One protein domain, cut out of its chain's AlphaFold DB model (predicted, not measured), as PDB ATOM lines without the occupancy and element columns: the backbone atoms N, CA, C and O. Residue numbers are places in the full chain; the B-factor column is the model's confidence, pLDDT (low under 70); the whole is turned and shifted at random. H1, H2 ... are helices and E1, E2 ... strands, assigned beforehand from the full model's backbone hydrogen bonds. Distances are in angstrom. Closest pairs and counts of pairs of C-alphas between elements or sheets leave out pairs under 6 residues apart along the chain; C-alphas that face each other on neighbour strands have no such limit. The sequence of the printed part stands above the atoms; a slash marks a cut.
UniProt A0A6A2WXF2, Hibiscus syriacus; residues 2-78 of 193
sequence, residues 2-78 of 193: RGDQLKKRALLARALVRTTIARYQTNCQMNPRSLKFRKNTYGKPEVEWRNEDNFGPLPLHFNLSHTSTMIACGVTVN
ATOM      1  N   ARG A   2      60.915  46.848 -12.737       68.38
ATOM      2  CA  ARG A   2      60.043  45.929 -13.524       68.38
ATOM      3  C   ARG A   2      59.905  44.525 -12.906       68.38
ATOM      4  O   ARG A   2      58.818  43.955 -12.903       68.38
ATOM      5  N   GLY A   3      60.987  43.997 -12.326       75.62
ATOM      6  CA  GLY A   3      60.988  42.698 -11.639       75.62
ATOM      7  C   GLY A   3      60.148  42.673 -10.356       75.62
ATOM      8  O   GLY A   3      59.461  41.690 -10.090       75.62
ATOM      9  N   ASP A   4      60.130  43.767  -9.593       82.56
ATOM     10  CA  ASP A   4      59.385  43.847  -8.329       82.56
ATOM     11  C   ASP A   4      57.877  43.866  -8.564       82.56
ATOM     12  O   ASP A   4      57.120  43.233  -7.831       82.56
ATOM     13  N   GLN A   5      57.433  44.526  -9.637       81.31
ATOM     14  CA  GLN A   5      56.026  44.539 -10.025       81.31
ATOM     15  C   GLN A   5      55.538  43.141 -10.438       81.31
ATOM     16  O   GLN A   5      54.446  42.731 -10.042       81.31
ATOM     17  N   LEU A   6      56.362  42.371 -11.158       82.56
ATOM     18  CA  LEU A   6      56.056  40.979 -11.504       82.56
ATOM     19  C   LEU A   6      55.996  40.082 -10.259       82.56
ATOM     20  O   LEU A   6      55.055  39.302 -10.112       82.56
ATOM     21  N   LYS A   7      56.944  40.234  -9.322       86.38
ATOM     22  CA  LYS A   7      56.933  39.507  -8.041       86.38
ATOM     23  C   LYS A   7      55.679  39.822  -7.218       86.38
ATOM     24  O   LYS A   7      55.043  38.894  -6.716       86.38
ATOM     25  N   LYS A   8      55.294  41.102  -7.126       88.12
ATOM     26  CA  LYS A   8      54.071  41.549  -6.437       88.12
ATOM     27  C   LYS A   8      52.813  40.952  -7.068       88.12
ATOM     28  O   LYS A   8      51.999  40.381  -6.351       88.12
ATOM     29  N   ARG A   9      52.668  40.998  -8.396       86.38
ATOM     30  CA  ARG A   9      51.515  40.393  -9.093       86.38
ATOM     31  C   ARG A   9      51.441  38.886  -8.883       86.38
ATOM     32  O   ARG A   9      50.376  38.368  -8.570       86.38
ATOM     33  N   ALA A  10      52.572  38.189  -8.983       87.25
ATOM     34  CA  ALA A  10      52.621  36.757  -8.720       87.25
ATOM     35  C   ALA A  10      52.222  36.431  -7.268       87.25
ATOM     36  O   ALA A  10      51.562  35.425  -7.022       87.25
ATOM     37  N   LEU A  11      52.593  37.284  -6.307       91.88
ATOM     38  CA  LEU A  11      52.169  37.150  -4.915       91.88
ATOM     39  C   LEU A  11      50.660  37.373  -4.753       91.88
ATOM     40  O   LEU A  11      50.008  36.545  -4.125       91.88
ATOM     41  N   LEU A  12      50.106  38.427  -5.358       92.75
ATOM     42  CA  LEU A  12      48.670  38.721  -5.320       92.75
ATOM     43  C   LEU A  12      47.842  37.600  -5.955       92.75
ATOM     44  O   LEU A  12      46.868  37.159  -5.360       92.75
ATOM     45  N   ALA A  13      48.268  37.071  -7.104       91.94
ATOM     46  CA  ALA A  13      47.600  35.946  -7.754       91.94
ATOM     47  C   ALA A  13      47.611  34.684  -6.873       91.94
ATOM     48  O   ALA A  13      46.598  33.996  -6.756       91.94
ATOM     49  N   ARG A  14      48.740  34.399  -6.203       93.25
ATOM     50  CA  ARG A  14      48.852  33.285  -5.245       93.25
ATOM     51  C   ARG A  14      47.983  33.482  -4.005       93.25
ATOM     52  O   ARG A  14      47.444  32.499  -3.503       93.25
ATOM     53  N   ALA A  15      47.883  34.709  -3.500       94.56
ATOM     54  CA  ALA A  15      47.021  35.031  -2.370       94.56
ATOM     55  C   ALA A  15      45.548  34.864  -2.760       94.56
ATOM     56  O   ALA A  15      44.843  34.125  -2.083       94.56
ATOM     57  N   LEU A  16      45.138  35.453  -3.892       95.00
ATOM     58  CA  LEU A  16      43.780  35.377  -4.431       95.00
ATOM     59  C   LEU A  16      43.318  33.928  -4.586       95.00
ATOM     60  O   LEU A  16      42.323  33.542  -3.993       95.00
ATOM     61  N   VAL A  17      44.071  33.090  -5.305       95.38
ATOM     62  CA  VAL A  17      43.652  31.695  -5.514       95.38
ATOM     63  C   VAL A  17      43.535  30.923  -4.196       95.38
ATOM     64  O   VAL A  17      42.600  30.150  -4.013       95.38
ATOM     65  N   ARG A  18      44.453  31.143  -3.248       95.12
ATOM     66  CA  ARG A  18      44.444  30.440  -1.958       95.12
ATOM     67  C   ARG A  18      43.247  30.826  -1.107       95.12
ATOM     68  O   ARG A  18      42.595  29.947  -0.552       95.12
ATOM     69  N   THR A  19      42.973  32.120  -0.989       94.88
ATOM     70  CA  THR A  19      41.853  32.609  -0.182       94.88
ATOM     71  C   THR A  19      40.519  32.267  -0.829       94.88
ATOM     72  O   THR A  19      39.609  31.846  -0.123       94.88
ATOM     73  N   THR A  20      40.410  32.359  -2.159       94.56
ATOM     74  CA  THR A  20      39.202  31.970  -2.892       94.56
ATOM     75  C   THR A  20      38.906  30.481  -2.729       94.56
ATOM     76  O   THR A  20      37.794  30.132  -2.349       94.56
ATOM     77  N   ILE A  21      39.887  29.598  -2.945       93.12
ATOM     78  CA  ILE A  21      39.684  28.147  -2.803       93.12
ATOM     79  C   ILE A  21      39.291  27.790  -1.372       93.12
ATOM     80  O   ILE A  21      38.296  27.100  -1.188       93.12
ATOM     81  N   ALA A  22      40.014  28.296  -0.370       92.19
ATOM     82  CA  ALA A  22      39.684  28.048   1.032       92.19
ATOM     83  C   ALA A  22      38.271  28.532   1.400       92.19
ATOM     84  O   ALA A  22      37.570  27.855   2.139       92.19
ATOM     85  N   ARG A  23      37.824  29.672   0.852       91.75
ATOM     86  CA  ARG A  23      36.477  30.213   1.090       91.75
ATOM     87  C   ARG A  23      35.364  29.341   0.505       91.75
ATOM     88  O   ARG A  23      34.284  29.292   1.083       91.75
ATOM     89  N   TYR A  24      35.606  28.678  -0.624       90.00
ATOM     90  CA  TYR A  24      34.629  27.779  -1.249       90.00
ATOM     91  C   TYR A  24      34.615  26.367  -0.641       90.00
ATOM     92  O   TYR A  24      33.776  25.554  -1.018       90.00
ATOM     93  N   GLN A  25      35.496  26.068   0.318       88.56
ATOM     94  CA  GLN A  25      35.441  24.839   1.109       88.56
ATOM     95  C   GLN A  25      34.437  24.999   2.254       88.56
ATOM     96  O   GLN A  25      34.806  25.249   3.395       88.56
ATOM     97  N   THR A  26      33.144  24.888   1.951       82.94
ATOM     98  CA  THR A  26      32.071  25.120   2.936       82.94
ATOM     99  C   THR A  26      31.963  24.023   3.991       82.94
ATOM    100  O   THR A  26      31.490  24.283   5.092       82.94
ATOM    101  N   ASN A  27      32.409  22.809   3.666       80.25
ATOM    102  CA  ASN A  27      32.228  21.627   4.513       80.25
ATOM    103  C   ASN A  27      33.423  21.370   5.444       80.25
ATOM    104  O   ASN A  27      33.356  20.494   6.300       80.25
ATOM    105  N   CYS A  28      34.519  22.120   5.292       77.38
ATOM    106  CA  CYS A  28      35.701  21.987   6.135       77.38
ATOM    107  C   CYS A  28      36.427  23.329   6.276       77.38
ATOM    108  O   CYS A  28      36.647  24.040   5.295       77.38
ATOM    109  N   GLN A  29      36.872  23.667   7.485       80.94
ATOM    110  CA  GLN A  29      37.669  24.873   7.687       80.94
ATOM    111  C   GLN A  29      39.072  24.676   7.098       80.94
ATOM    112  O   GLN A  29      39.893  23.934   7.635       80.94
ATOM    113  N   MET A  30      39.364  25.357   5.989       86.00
ATOM    114  CA  MET A  30      40.649  25.245   5.300       86.00
ATOM    115  C   MET A  30      41.500  26.504   5.483       86.00
ATOM    116  O   MET A  30      41.072  27.616   5.179       86.00
ATOM    117  N   ASN A  31      42.750  26.341   5.929       90.88
ATOM    118  CA  ASN A  31      43.714  27.441   5.966       90.88
ATOM    119  C   ASN A  31      44.278  27.693   4.550       90.88
ATOM    120  O   ASN A  31      44.915  26.802   3.987       90.88
ATOM    121  N   PRO A  32      44.166  28.907   3.977       93.12
ATOM    122  CA  PRO A  32      44.733  29.225   2.661       93.12
ATOM    123  C   PRO A  32      46.228  28.879   2.512       93.12
ATOM    124  O   PRO A  32      46.707  28.608   1.410       93.12
ATOM    125  N   ARG A  33      46.990  28.898   3.616       93.88
ATOM    126  CA  ARG A  33      48.427  28.586   3.631       93.88
ATOM    127  C   ARG A  33      48.727  27.087   3.559       93.88
ATOM    128  O   ARG A  33      49.807  26.746   3.088       93.88
ATOM    129  N   SER A  34      47.811  26.216   3.992       91.38
ATOM    130  CA  SER A  34      48.022  24.760   3.965       91.38
ATOM    131  C   SER A  34      47.770  24.142   2.589       91.38
ATOM    132  O   SER A  34      48.218  23.025   2.335       91.38
ATOM    133  N   LEU A  35      47.109  24.872   1.682       92.06
ATOM    134  CA  LEU A  35      46.868  24.437   0.309       92.06
ATOM    135  C   LEU A  35      48.179  24.127  -0.426       92.06
ATOM    136  O   LEU A  35      49.035  25.004  -0.626       92.06
ATOM    137  N   LYS A  36      48.285  22.884  -0.897       93.19
ATOM    138  CA  LYS A  36      49.365  22.409  -1.761       93.19
ATOM    139  C   LYS A  36      48.942  22.471  -3.221       93.19
ATOM    140  O   LYS A  36      47.781  22.257  -3.562       93.19
ATOM    141  N   PHE A  37      49.896  22.817  -4.074       93.69
ATOM    142  CA  PHE A  37      49.674  22.966  -5.505       93.69
ATOM    143  C   PHE A  37      50.712  22.147  -6.247       93.69
ATOM    144  O   PHE A  37      51.893  22.180  -5.904       93.69
ATOM    145  N   ARG A  38      50.267  21.494  -7.311       94.00
ATOM    146  CA  ARG A  38      51.122  20.830  -8.291       94.00
ATOM    147  C   ARG A  38      50.916  21.466  -9.658       94.00
ATOM    148  O   ARG A  38      49.998  22.259  -9.853       94.00
ATOM    149  N   LYS A  39      51.779  21.131 -10.610       92.88
ATOM    150  CA  LYS A  39      51.553  21.422 -12.026       92.88
ATOM    151  C   LYS A  39      51.243  20.117 -12.740       92.88
ATOM    152  O   LYS A  39      51.876  19.107 -12.443       92.88
ATOM    153  N   ASN A  40      50.301  20.144 -13.673       89.81
ATOM    154  CA  ASN A  40      50.093  19.020 -14.577       89.81
ATOM    155  C   ASN A  40      51.248  18.909 -15.596       89.81
ATOM    156  O   ASN A  40      52.141  19.761 -15.634       89.81
ATOM    157  N   THR A  41      51.201  17.896 -16.466       90.06
ATOM    158  CA  THR A  41      52.219  17.624 -17.503       90.06
ATOM    159  C   THR A  41      52.503  18.814 -18.428       90.06
ATOM    160  O   THR A  41      53.587  18.919 -18.990       90.06
ATOM    161  N   TYR A  42      51.557  19.744 -18.562       89.06
ATOM    162  CA  TYR A  42      51.654  20.920 -19.429       89.06
ATOM    163  C   TYR A  42      51.875  22.227 -18.655       89.06
ATOM    164  O   TYR A  42      51.796  23.318 -19.223       89.06
ATOM    165  N   GLY A  43      52.138  22.142 -17.349       89.50
ATOM    166  CA  GLY A  43      52.453  23.289 -16.504       89.50
ATOM    167  C   GLY A  43      51.249  24.024 -15.909       89.50
ATOM    168  O   GLY A  43      51.464  25.002 -15.184       89.50
ATOM    169  N   LYS A  44      50.004  23.584 -16.159       91.06
ATOM    170  CA  LYS A  44      48.806  24.183 -15.544       91.06
ATOM    171  C   LYS A  44      48.804  23.869 -14.041       91.06
ATOM    172  O   LYS A  44      48.940  22.700 -13.680       91.06
ATOM    173  N   PRO A  45      48.687  24.881 -13.162       92.88
ATOM    174  CA  PRO A  45      48.661  24.658 -11.725       92.88
ATOM    175  C   PRO A  45      47.307  24.090 -11.282       92.88
ATOM    176  O   PRO A  45      46.261  24.515 -11.767       92.88
ATOM    177  N   GLU A  46      47.343  23.162 -10.333       92.81
ATOM    178  CA  GLU A  46      46.186  22.459  -9.774       92.81
ATOM    179  C   GLU A  46      46.363  22.314  -8.261       92.81
ATOM    180  O   GLU A  46      47.496  22.246  -7.773       92.81
ATOM    181  N   VAL A  47      45.258  22.271  -7.511       91.75
ATOM    182  CA  VAL A  47      45.316  21.923  -6.087       91.75
ATOM    183  C   VAL A  47      45.542  20.426  -5.958       91.75
ATOM    184  O   VAL A  47      44.948  19.621  -6.673       91.75
ATOM    185  N   GLU A  48      46.421  20.060  -5.038       90.88
ATOM    186  CA  GLU A  48      46.605  18.676  -4.642       90.88
ATOM    187  C   GLU A  48      45.554  18.317  -3.586       90.88
ATOM    188  O   GLU A  48      45.709  18.614  -2.401       90.88
ATOM    189  N   TRP A  49      44.453  17.720  -4.041       86.31
ATOM    190  CA  TRP A  49      43.407  17.203  -3.164       86.31
ATOM    191  C   TRP A  49      43.832  15.861  -2.567       86.31
ATOM    192  O   TRP A  49      44.332  14.990  -3.281       86.31
ATOM    193  N   ARG A  50      43.638  15.701  -1.255       75.00
ATOM    194  CA  ARG A  50      43.763  14.409  -0.578       75.00
ATOM    195  C   ARG A  50      42.405  13.721  -0.618       75.00
ATOM    196  O   ARG A  50      41.409  14.334  -0.248       75.00
ATOM    197  N   ASN A  51      42.384  12.473  -1.067       61.75
ATOM    198  CA  ASN A  51      41.190  11.637  -1.027       61.75
ATOM    199  C   ASN A  51      41.045  11.082   0.396       61.75
ATOM    200  O   ASN A  51      41.466   9.963   0.664       61.75
ATOM    201  N   GLU A  52      40.534  11.894   1.316       57.50
ATOM    202  CA  GLU A  52      40.174  11.463   2.670       57.50
ATOM    203  C   GLU A  52      38.649  11.525   2.779       57.50
ATOM    204  O   GLU A  52      38.120  12.629   2.831       57.50
ATOM    205  N   ASP A  53      37.992  10.356   2.753       54.16
ATOM    206  CA  ASP A  53      36.564  10.056   2.981       54.16
ATOM    207  C   ASP A  53      35.492  11.019   2.400       54.16
ATOM    208  O   ASP A  53      35.741  12.108   1.895       54.16
ATOM    209  N   ASN A  54      34.216  10.623   2.446       57.88
ATOM    210  CA  ASN A  54      33.102  11.411   1.880       57.88
ATOM    211  C   ASN A  54      32.866  12.783   2.562       57.88
ATOM    212  O   ASN A  54      32.018  13.551   2.111       57.88
ATOM    213  N   PHE A  55      33.612  13.096   3.626       61.69
ATOM    214  CA  PHE A  55      33.596  14.380   4.339       61.69
ATOM    215  C   PHE A  55      34.802  15.280   4.007       61.69
ATOM    216  O   PHE A  55      34.969  16.337   4.616       61.69
ATOM    217  N   GLY A  56      35.648  14.871   3.057       69.12
ATOM    218  CA  GLY A  56      36.819  15.621   2.622       69.12
ATOM    219  C   GLY A  56      36.509  16.902   1.829       69.12
ATOM    220  O   GLY A  56      35.356  17.202   1.498       69.12
ATOM    221  N   PRO A  57      37.549  17.689   1.504       74.44
ATOM    222  CA  PRO A  57      37.399  18.931   0.758       74.44
ATOM    223  C   PRO A  57      36.822  18.696  -0.646       74.44
ATOM    224  O   PRO A  57      37.221  17.777  -1.360       74.44
ATOM    225  N   LEU A  58      35.925  19.589  -1.070       81.50
ATOM    226  CA  LEU A  58      35.349  19.597  -2.413       81.50
ATOM    227  C   LEU A  58      36.471  19.763  -3.452       81.50
ATOM    228  O   LEU A  58      37.235  20.731  -3.355       81.50
ATOM    229  N   PRO A  59      36.581  18.888  -4.467       86.31
ATOM    230  CA  PRO A  59      37.618  19.004  -5.481       86.31
ATOM    231  C   PRO A  59      37.308  20.178  -6.418       86.31
ATOM    232  O   PRO A  59      36.593  20.066  -7.418       86.31
ATOM    233  N   LEU A  60      37.849  21.346  -6.069       91.12
ATOM    234  CA  LEU A  60      37.723  22.559  -6.867       91.12
ATOM    235  C   LEU A  60      38.790  22.596  -7.962       91.12
ATOM    236  O   LEU A  60      39.973  22.327  -7.727       91.12
ATOM    237  N   HIS A  61      38.371  23.009  -9.151       92.44
ATOM    238  CA  HIS A  61      39.255  23.410 -10.235       92.44
ATOM    239  C   HIS A  61      39.343  24.929 -10.266       92.44
ATOM    240  O   HIS A  61      38.379  25.628  -9.960       92.44
ATOM    241  N   PHE A  62      40.499  25.452 -10.664       94.56
ATOM    242  CA  PHE A  62      40.674  26.888 -10.823       94.56
ATOM    243  C   PHE A  62      41.467  27.225 -12.083       94.56
ATOM    244  O   PHE A  62      42.205  26.403 -12.638       94.56
ATOM    245  N   ASN A  63      41.338  28.472 -12.520       95.06
ATOM    246  CA  ASN A  63      42.227  29.059 -13.504       95.06
ATOM    247  C   ASN A  63      42.440  30.545 -13.208       95.06
ATOM    248  O   ASN A  63      41.572  31.209 -12.646       95.06
ATOM    249  N   LEU A  64      43.621  31.043 -13.562       93.56
ATOM    250  CA  LEU A  64      44.015  32.432 -13.368       93.56
ATOM    251  C   LEU A  64      44.322  33.053 -14.727       93.56
ATOM    252  O   LEU A  64      44.997  32.436 -15.553       93.56
ATOM    253  N   SER A  65      43.915  34.303 -14.909       92.38
ATOM    254  CA  SER A  65      44.436  35.163 -15.970       92.38
ATOM    255  C   SER A  65      44.705  36.559 -15.417       92.38
ATOM    256  O   SER A  65      44.145  36.944 -14.392       92.38
ATOM    257  N   HIS A  66      45.640  37.286 -16.017       90.19
ATOM    258  CA  HIS A  66      46.035  38.604 -15.536       90.19
ATOM    259  C   HIS A  66      46.489  39.509 -16.676       90.19
ATOM    260  O   HIS A  66      47.181  39.070 -17.591       90.19
ATOM    261  N   THR A  67      46.152  40.788 -16.564       87.69
ATOM    262  CA  THR A  67      46.675  41.870 -17.400       87.69
ATOM    263  C   THR A  67      47.688  42.696 -16.603       87.69
ATOM    264  O   THR A  67      48.156  42.292 -15.529       87.69
ATOM    265  N   SER A  68      48.063  43.878 -17.099       81.81
ATOM    266  CA  SER A  68      48.895  44.788 -16.315       81.81
ATOM    267  C   SER A  68      48.141  45.395 -15.117       81.81
ATOM    268  O   SER A  68      48.761  45.750 -14.110       81.81
ATOM    269  N   THR A  69      46.813  45.456 -15.187       83.38
ATOM    270  CA  THR A  69      45.960  46.147 -14.211       83.38
ATOM    271  C   THR A  69      45.033  45.221 -13.431       83.38
ATOM    272  O   THR A  69      44.525  45.630 -12.391       83.38
ATOM    273  N   MET A  70      44.831  43.979 -13.877       86.81
ATOM    274  CA  MET A  70      43.822  43.082 -13.311       86.81
ATOM    275  C   MET A  70      44.336  41.652 -13.138       86.81
ATOM    276  O   MET A  70      45.177  41.181 -13.900       86.81
ATOM    277  N   ILE A  71      43.796  40.953 -12.138       90.06
ATOM    278  CA  ILE A  71      43.937  39.507 -11.954       90.06
ATOM    279  C   ILE A  71      42.526  38.938 -11.820       90.06
ATOM    280  O   ILE A  71      41.769  39.367 -10.954       90.06
ATOM    281  N   ALA A  72      42.192  37.963 -12.656       91.69
ATOM    282  CA  ALA A  72      40.961  37.198 -12.578       91.69
ATOM    283  C   ALA A  72      41.255  35.785 -12.054       91.69
ATOM    284  O   ALA A  72      42.289  35.190 -12.376       91.69
ATOM    285  N   CYS A  73      40.333  35.251 -11.254       93.31
ATOM    286  CA  CYS A  73      40.373  33.889 -10.730       93.31
ATOM    287  C   CYS A  73      39.005  33.239 -10.913       93.31
ATOM    288  O   CYS A  73      38.035  33.657 -10.287       93.31
ATOM    289  N   GLY A  74      38.940  32.218 -11.763       92.50
ATOM    290  CA  GLY A  74      37.753  31.391 -11.944       92.50
ATOM    291  C   GLY A  74      37.876  30.123 -11.113       92.50
ATOM    292  O   GLY A  74      38.957  29.532 -11.072       92.50
ATOM    293  N   VAL A  75      36.785  29.707 -10.470       91.69
ATOM    294  CA  VAL A  75      36.710  28.478  -9.670       91.69
ATOM    295  C   VAL A  75      35.442  27.715 -10.031       91.69
ATOM    296  O   VAL A  75      34.380  28.312 -10.181       91.69
ATOM    297  N   THR A  76      35.563  26.400 -10.172       91.06
ATOM    298  CA  THR A  76      34.466  25.483 -10.500       91.06
ATOM    299  C   THR A  76      34.556  24.219  -9.658       91.06
ATOM    300  O   THR A  76      35.632  23.827  -9.209       91.06
ATOM    301  N   VAL A  77      33.416  23.557  -9.470       87.88
ATOM    302  CA  VAL A  77      33.325  22.246  -8.816       87.88
ATOM    303  C   VAL A  77      33.322  21.167  -9.899       87.88
ATOM    304  O   VAL A  77      32.569  21.291 -10.863       87.88
ATOM    305  N   ASN A  78      34.148  20.124  -9.763       81.25
ATOM    306  CA  ASN A  78      34.183  18.914 -10.612       81.25
ATOM    307  C   ASN A  78      34.473  19.086 -12.119       81.25
ATOM    308  O   ASN A  78      34.692  18.090 -12.808       81.25
TER     309      ASN A  78
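What this domain is: This is residues 2 to 78 of the 193 residues of a protein of Hibiscus syriacus (UniProt A0A6A2WXF2). A long helix, H1, packs with residues 9 to 24 on a hairpin of two long strands, E3 and E4; beside E3 sits a small hairpin, E1 and E2. The 77 printed residues hold H1, E1, E2, E3 and E4 in that order, class mixed, with two antiparallel two-stranded sheets. The whole is only just compact, close to loose, with a radius of gyration of the C-alphas of 13.5 A, and spans 46 by 27 by 19 A.

Where its parts are: Find C-alpha 2 at (60.043, 45.929, -13.524); there H1, residues 2 to 24, begins its 33.6 A. Then come E1, residues 37 to 39, E2, 45 to 47, E3, 60 to 66, and E4, 71 to 77, ending at (33.325, 22.246, -8.816).

How they stand to each other: In H1 every O i to N i+4 pair is within hydrogen-bond range. Its closest C-alphas to E4 are Val 17 and Cys 73, 6.5 A. Hairpin N and O pairs within range include 61 and 76, 2.9 A, and 38 and 46, 2.9 A. E2 and E3 come closest at C-alphas 46 and 61, 7.0 A.

The domain as a whole: Links H1 to E1 and E2 to E3 are long. The printed part has no cut; pLDDT is under 70 at residues 2 and 51 to 56.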